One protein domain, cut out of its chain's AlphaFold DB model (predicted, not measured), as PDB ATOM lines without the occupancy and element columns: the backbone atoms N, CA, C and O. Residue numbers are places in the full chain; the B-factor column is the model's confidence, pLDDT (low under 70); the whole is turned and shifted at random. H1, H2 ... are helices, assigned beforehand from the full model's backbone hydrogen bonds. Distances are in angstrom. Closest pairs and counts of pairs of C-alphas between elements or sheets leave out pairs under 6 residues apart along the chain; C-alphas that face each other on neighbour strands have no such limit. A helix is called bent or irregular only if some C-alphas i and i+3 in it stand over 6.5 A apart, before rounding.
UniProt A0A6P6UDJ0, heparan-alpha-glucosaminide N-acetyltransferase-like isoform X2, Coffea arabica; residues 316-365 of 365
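This is residues 316 to 365 of the 365 residues of the protein "heparan-alpha-glucosaminide N-acetyltransferase-like isoform X2" of Coffea arabica (UniProt A0A6P6UDJ0). The model is a wide, open U made of four short helices, with H4, the longest by residues, as one arm and H1 as the other, and with H2 and H3 end to end along the base. The space between the two arms is empty, and a loop of residues 344 to 353 makes the corner between H3 and H4. The printed part has 50 residues, with four named helices in the order H1, H2, H3, H4 and no named strand, and its class is all helix. It is only just loose, close to extended, with a radius of gyration of the C-alphas of 14.4 A, and its flat outline spans 37 by 26 by 14 A.

H4 takes residues 354 to 363 and is 13.6 A long from first to last C-alpha, from C-alpha 354 at (10.373, -40.172, -17.352) to C-alpha 363 at (8.181, -28.943, -24.634). H4 is neither bent nor irregular, but only just: C-alphas 360 and 363 are 6.1 A apart. H3 is residues 337 to 343, 9.9 A long. H2 is residues 326 to 334, 12.1 A long. H1 is residues 316 to 324, 12.3 A long, and begins with C-alpha 316 at (36.671, -29.805, -24.047).

H4 touches H3, with the closest C-alphas, those of Gln 343 and Ile 354, 6.1 A apart. Their lines are only just about perpendicular, at 70.0 degrees. H3 and H2 are close but not clearly touching, and their closest C-alphas, those of Leu 332 and Ala 338, are 5.5 A apart. These two run the same way at a steep tilt of 56 degrees. H2 and H1 are close but not clearly touching, with the closest C-alphas, those of Met 322 and Ile 329, 7.9 A apart. Their lines are only just about perpendicular, at 72 degrees. H4 is apart from H1 and from H2, and H1 is apart from H3. In H1, H2, H3 and H4 every backbone O i to N i+4 pair is within hydrogen-bond range.

The two C-alphas farthest apart are those of Thr 316 and Ala 349, at 40.1 A, while the first and last printed C-alphas, of Thr 316 and Lys 365, are 30.6 A apart. Residues 316 to 328 stand free, of which 316 to 324 belong to H1 and 326 to 328 to H2. Residues 358 to 365 also stand free, of which 358 to 363 belong to H4. The links H1 to H2 and H2 to H3 are tight, the link H3 to H4 is short with 10 residues, and no link is long. The printed part has no cut and ends at residue 365, the chain's last residue. The mean pLDDT of the printed part is 78.5, and residues 359 to 365 are under 70.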
ATOM      1  N   THR A 316      36.689 -28.626 -23.176       85.75
ATOM      2  CA  THR A 316      36.671 -29.805 -24.047       85.75
ATOM      3  C   THR A 316      36.643 -31.135 -23.295       85.75
ATOM      4  O   THR A 316      36.526 -32.174 -23.937       85.75
ATOM      5  N   CYS A 317      36.663 -31.136 -21.958       88.62
ATOM      6  CA  CYS A 317      36.691 -32.359 -21.148       88.62
ATOM      7  C   CYS A 317      35.491 -33.291 -21.420       88.62
ATOM      8  O   CYS A 317      35.659 -34.500 -21.577       88.62
ATOM      9  N   VAL A 318      34.286 -32.726 -21.561       88.69
ATOM     10  CA  VAL A 318      33.078 -33.502 -21.899       88.69
ATOM     11  C   VAL A 318      33.192 -34.109 -23.302       88.69
ATOM     12  O   VAL A 318      32.899 -35.289 -23.494       88.69
ATOM     13  N   LEU A 319      33.670 -33.328 -24.277       88.38
ATOM     14  CA  LEU A 319      33.861 -33.791 -25.655       88.38
ATOM     15  C   LEU A 319      34.928 -34.891 -25.743       88.38
ATOM     16  O   LEU A 319      34.756 -35.863 -26.476       88.38
ATOM     17  N   GLU A 320      36.002 -34.775 -24.963       90.06
ATOM     18  CA  GLU A 320      37.050 -35.790 -24.855       90.06
ATOM     19  C   GLU A 320      36.496 -37.107 -24.295       90.06
ATOM     20  O   GLU A 320      36.756 -38.175 -24.857       90.06
ATOM     21  N   TRP A 321      35.698 -37.043 -23.224       91.81
ATOM     22  CA  TRP A 321      35.045 -38.217 -22.645       91.81
ATOM     23  C   TRP A 321      34.115 -38.900 -23.654       91.81
ATOM     24  O   TRP A 321      34.227 -40.107 -23.886       91.81
ATOM     25  N   MET A 322      33.262 -38.121 -24.328       89.00
ATOM     26  CA  MET A 322      32.378 -38.634 -25.379       89.00
ATOM     27  C   MET A 322      33.167 -39.289 -26.519       89.00
ATOM     28  O   MET A 322      32.770 -40.340 -27.021       89.00
ATOM     29  N   GLY A 323      34.305 -38.709 -26.912       87.25
ATOM     30  CA  GLY A 323      35.181 -39.259 -27.946       87.25
ATOM     31  C   GLY A 323      35.779 -40.617 -27.564       87.25
ATOM     32  O   GLY A 323      35.700 -41.565 -28.352       87.25
ATOM     33  N   LYS A 324      36.314 -40.742 -26.339       89.38
ATOM     34  CA  LYS A 324      36.908 -41.990 -25.815       89.38
ATOM     35  C   LYS A 324      35.901 -43.139 -25.725       89.38
ATOM     36  O   LYS A 324      36.274 -44.288 -25.947       89.38
ATOM     37  N   HIS A 325      34.633 -42.830 -25.454       92.25
ATOM     38  CA  HIS A 325      33.552 -43.813 -25.315       92.25
ATOM     39  C   HIS A 325      32.606 -43.879 -26.524       92.25
ATOM     40  O   HIS A 325      31.546 -44.501 -26.446       92.25
ATOM     41  N   SER A 326      32.983 -43.281 -27.656       89.50
ATOM     42  CA  SER A 326      32.112 -43.117 -28.830       89.50
ATOM     43  C   SER A 326      31.464 -44.417 -29.324       89.50
ATOM     44  O   SER A 326      30.259 -44.434 -29.569       89.50
ATOM     45  N   LEU A 327      32.220 -45.519 -29.417       88.94
ATOM     46  CA  LEU A 327      31.684 -46.815 -29.855       88.94
ATOM     47  C   LEU A 327      30.662 -47.390 -28.861       88.94
ATOM     48  O   LEU A 327      29.614 -47.871 -29.278       88.94
ATOM     49  N   SER A 328      30.941 -47.317 -27.557       89.44
ATOM     50  CA  SER A 328      30.019 -47.787 -26.515       89.44
ATOM     51  C   SER A 328      28.719 -46.989 -26.524       89.44
ATOM     52  O   SER A 328      27.642 -47.575 -26.478       89.44
ATOM     53  N   ILE A 329      28.812 -45.660 -26.644       88.25
ATOM     54  CA  ILE A 329      27.639 -44.785 -26.735       88.25
ATOM     55  C   ILE A 329      26.830 -45.125 -27.998       88.25
ATOM     56  O   ILE A 329      25.612 -45.273 -27.922       88.25
ATOM     57  N   PHE A 330      27.498 -45.318 -29.141       86.12
ATOM     58  CA  PHE A 330      26.842 -45.722 -30.385       86.12
ATOM     59  C   PHE A 330      26.086 -47.050 -30.233       86.12
ATOM     60  O   PHE A 330      24.917 -47.122 -30.610       86.12
ATOM     61  N   ILE A 331      26.711 -48.075 -29.639       87.12
ATOM     62  CA  ILE A 331      26.074 -49.374 -29.366       87.12
ATOM     63  C   ILE A 331      24.830 -49.191 -28.494       87.12
ATOM     64  O   ILE A 331      23.758 -49.655 -28.869       87.12
ATOM     65  N   LEU A 332      24.946 -48.499 -27.355       85.50
ATOM     66  CA  LEU A 332      23.854 -48.343 -26.385       85.50
ATOM     67  C   LEU A 332      22.620 -47.654 -26.972       85.50
ATOM     68  O   LEU A 332      21.493 -47.979 -26.600       85.50
ATOM     69  N   VAL A 333      22.825 -46.696 -27.872       80.44
ATOM     70  CA  VAL A 333      21.721 -45.939 -28.460       80.44
ATOM     71  C   VAL A 333      21.123 -46.642 -29.673       80.44
ATOM     72  O   VAL A 333      19.902 -46.690 -29.795       80.44
ATOM     73  N   THR A 334      21.949 -47.214 -30.555       78.06
ATOM     74  CA  THR A 334      21.449 -47.936 -31.744       78.06
ATOM     75  C   THR A 334      20.699 -49.213 -31.387       78.06
ATOM     76  O   THR A 334      19.749 -49.572 -32.071       78.06
ATOM     77  N   SER A 335      21.071 -49.858 -30.283       77.50
ATOM     78  CA  SER A 335      20.364 -51.020 -29.734       77.50
ATOM     79  C   SER A 335      19.103 -50.682 -28.934       77.50
ATOM     80  O   SER A 335      18.519 -51.569 -28.319       77.50
ATOM     81  N   ASN A 336      18.702 -49.407 -28.868       76.81
ATOM     82  CA  ASN A 336      17.631 -48.902 -28.004       76.81
ATOM     83  C   ASN A 336      17.818 -49.178 -26.499       76.81
ATOM     84  O   ASN A 336      16.947 -48.799 -25.722       76.81
ATOM     85  N   ILE A 337      18.937 -49.760 -26.044       79.62
ATOM     86  CA  ILE A 337      19.179 -50.074 -24.625       79.62
ATOM     87  C   ILE A 337      19.093 -48.808 -23.770       79.62
ATOM     88  O   ILE A 337      18.452 -48.812 -22.722       79.62
ATOM     89  N   ALA A 338      19.687 -47.703 -24.229       78.38
ATOM     90  CA  ALA A 338      19.606 -46.426 -23.524       78.38
ATOM     91  C   ALA A 338      18.156 -45.917 -23.408       78.38
ATOM     92  O   ALA A 338      17.755 -45.429 -22.354       78.38
ATOM     93  N   VAL A 339      17.361 -46.063 -24.473       74.19
ATOM     94  CA  VAL A 339      15.951 -45.643 -24.498       74.19
ATOM     95  C   VAL A 339      15.118 -46.514 -23.565       74.19
ATOM     96  O   VAL A 339      14.372 -45.974 -22.753       74.19
ATOM     97  N   ILE A 340      15.299 -47.835 -23.622       75.62
ATOM     98  CA  ILE A 340      14.624 -48.803 -22.751       75.62
ATOM     99  C   ILE A 340      14.966 -48.528 -21.286       75.62
ATOM    100  O   ILE A 340      14.069 -48.517 -20.451       75.62
ATOM    101  N   MET A 341      16.232 -48.243 -20.961       80.31
ATOM    102  CA  MET A 341      16.610 -47.901 -19.590       80.31
ATOM    103  C   MET A 341      15.940 -46.615 -19.105       80.31
ATOM    104  O   MET A 341      15.472 -46.583 -17.976       80.31
ATOM    105  N   ILE A 342      15.855 -45.566 -19.930       77.00
ATOM    106  CA  ILE A 342      15.232 -44.293 -19.524       77.00
ATOM    107  C   ILE A 342      13.704 -44.426 -19.429       77.00
ATOM    108  O   ILE A 342      13.101 -43.930 -18.480       77.00
ATOM    109  N   GLN A 343      13.070 -45.087 -20.401       73.19
ATOM    110  CA  GLN A 343      11.615 -45.278 -20.448       73.19
ATOM    111  C   GLN A 343      11.113 -46.340 -19.466       73.19
ATOM    112  O   GLN A 343       9.958 -46.284 -19.059       73.19
ATOM    113  N   GLY A 344      11.964 -47.295 -19.079       74.81
ATOM    114  CA  GLY A 344      11.621 -48.368 -18.148       74.81
ATOM    115  C   GLY A 344      11.316 -47.878 -16.732       74.81
ATOM    116  O   GLY A 344      10.611 -48.558 -15.991       74.81
ATOM    117  N   PHE A 345      11.783 -46.682 -16.362       79.00
ATOM    118  CA  PHE A 345      11.389 -46.032 -15.117       79.00
ATOM    119  C   PHE A 345      10.081 -45.256 -15.319       79.00
ATOM    120  O   PHE A 345      10.028 -44.261 -16.048       79.00
ATOM    121  N   TYR A 346       9.024 -45.702 -14.642       80.44
ATOM    122  CA  TYR A 346       7.702 -45.081 -14.682       80.44
ATOM    123  C   TYR A 346       7.112 -44.909 -13.282       80.44
ATOM    124  O   TYR A 346       7.471 -45.624 -12.343       80.44
ATOM    125  N   TRP A 347       6.193 -43.951 -13.138       81.50
ATOM    126  CA  TRP A 347       5.535 -43.663 -11.865       81.50
ATOM    127  C   TRP A 347       4.092 -44.163 -11.846       81.50
ATOM    128  O   TRP A 347       3.233 -43.611 -12.532       81.50
ATOM    129  N   ARG A 348       3.808 -45.166 -11.001       83.56
ATOM    130  CA  ARG A 348       2.506 -45.853 -10.816       83.56
ATOM    131  C   ARG A 348       1.961 -46.582 -12.052       83.56
ATOM    132  O   ARG A 348       1.538 -47.721 -11.914       83.56
ATOM    133  N   ALA A 349       1.975 -45.952 -13.223       78.81
ATOM    134  CA  ALA A 349       1.488 -46.493 -14.484       78.81
ATOM    135  C   ALA A 349       2.555 -46.355 -15.590       78.81
ATOM    136  O   ALA A 349       3.265 -45.346 -15.602       78.81
ATOM    137  N   PRO A 350       2.652 -47.314 -16.534       75.25
ATOM    138  CA  PRO A 350       3.647 -47.303 -17.617       75.25
ATOM    139  C   PRO A 350       3.600 -46.057 -18.514       75.25
ATOM    140  O   PRO A 350       4.609 -45.667 -19.098       75.25
ATOM    141  N   GLU A 351       2.433 -45.420 -18.608       74.12
ATOM    142  CA  GLU A 351       2.203 -44.197 -19.386       74.12
ATOM    143  C   GLU A 351       2.927 -42.977 -18.785       74.12
ATOM    144  O   GLU A 351       3.360 -42.083 -19.509       74.12
ATOM    145  N   ASN A 352       3.158 -42.975 -17.467       76.44
ATOM    146  CA  ASN A 352       3.877 -41.921 -16.747       76.44
ATOM    147  C   ASN A 352       5.374 -42.235 -16.656       76.44
ATOM    148  O   ASN A 352       5.951 -42.315 -15.566       76.44
ATOM    149  N   ASN A 353       6.007 -42.449 -17.805       79.06
ATOM    150  CA  ASN A 353       7.452 -42.631 -17.873       79.06
ATOM    151  C   ASN A 353       8.205 -41.290 -17.788       79.06
ATOM    152  O   ASN A 353       7.644 -40.211 -18.005       79.06
ATOM    153  N   ILE A 354       9.504 -41.358 -17.478       76.69
ATOM    154  CA  ILE A 354      10.373 -40.172 -17.352       76.69
ATOM    155  C   ILE A 354      10.332 -39.301 -18.618       76.69
ATOM    156  O   ILE A 354      10.327 -38.075 -18.530       76.69
ATOM    157  N   VAL A 355      10.273 -39.916 -19.801       74.06
ATOM    158  CA  VAL A 355      10.254 -39.190 -21.079       74.06
ATOM    159  C   VAL A 355       8.970 -38.373 -21.234       74.06
ATOM    160  O   VAL A 355       9.036 -37.197 -21.579       74.06
ATOM    161  N   HIS A 356       7.814 -38.962 -20.929       70.69
ATOM    162  CA  HIS A 356       6.516 -38.294 -20.968       70.69
ATOM    163  C   HIS A 356       6.467 -37.129 -19.972       70.69
ATOM    164  O   HIS A 356       5.984 -36.044 -20.298       70.69
ATOM    165  N   TRP A 357       7.047 -37.309 -18.782       72.81
ATOM    166  CA  TRP A 357       7.183 -36.236 -17.799       72.81
ATOM    167  C   TRP A 357       8.046 -35.069 -18.316       72.81
ATOM    168  O   TRP A 357       7.638 -33.914 -18.212       72.81
ATOM    169  N   ILE A 358       9.192 -35.355 -18.949       71.12
ATOM    170  CA  ILE A 358      10.058 -34.322 -19.545       71.12
ATOM    171  C   ILE A 358       9.336 -33.585 -20.680       71.12
ATOM    172  O   ILE A 358       9.340 -32.358 -20.703       71.12
ATOM    173  N   ILE A 359       8.696 -34.303 -21.608       69.56
ATOM    174  CA  ILE A 359       8.000 -33.691 -22.753       69.56
ATOM    175  C   ILE A 359       6.880 -32.763 -22.271       69.56
ATOM    176  O   ILE A 359       6.805 -31.616 -22.707       69.56
ATOM    177  N   THR A 360       6.050 -33.221 -21.332       69.75
ATOM    178  CA  THR A 360       4.932 -32.424 -20.801       69.75
ATOM    179  C   THR A 360       5.383 -31.160 -20.064       69.75
ATOM    180  O   THR A 360       4.681 -30.156 -20.121       69.75
ATOM    181  N   HIS A 361       6.553 -31.166 -19.416       66.88
ATOM    182  CA  HIS A 361       7.037 -30.027 -18.623       66.88
ATOM    183  C   HIS A 361       8.008 -29.096 -19.366       66.88
ATOM    184  O   HIS A 361       8.132 -27.931 -18.986       66.88
ATOM    185  N   VAL A 362       8.707 -29.590 -20.395       63.44
ATOM    186  CA  VAL A 362       9.761 -28.847 -21.112       63.44
ATOM    187  C   VAL A 362       9.336 -28.432 -22.521       63.44
ATOM    188  O   VAL A 362       9.729 -27.359 -22.953       63.44
ATOM    189  N   ALA A 363       8.551 -29.241 -23.242       54.41
ATOM    190  CA  ALA A 363       8.181 -28.943 -24.634       54.41
ATOM    191  C   ALA A 363       6.884 -28.121 -24.774       54.41
ATOM    192  O   ALA A 363       6.595 -27.622 -25.858       54.41
ATOM    193  N   HIS A 364       6.106 -27.988 -23.695       49.69
ATOM    194  CA  HIS A 364       4.873 -27.187 -23.636       49.69
ATOM    195  C   HIS A 364       5.030 -25.841 -22.898       49.69
ATOM    196  O   HIS A 364       4.034 -25.170 -22.623       49.69
ATOM    197  N   LYS A 365       6.267 -25.431 -22.601       43.91
ATOM    198  CA  LYS A 365       6.644 -24.050 -22.264       43.91
ATOM    199  C   LYS A 365       7.450 -23.478 -23.416       43.91
ATOM    200  O   LYS A 365       7.284 -22.268 -23.672       43.91
TER     201      LYS A 365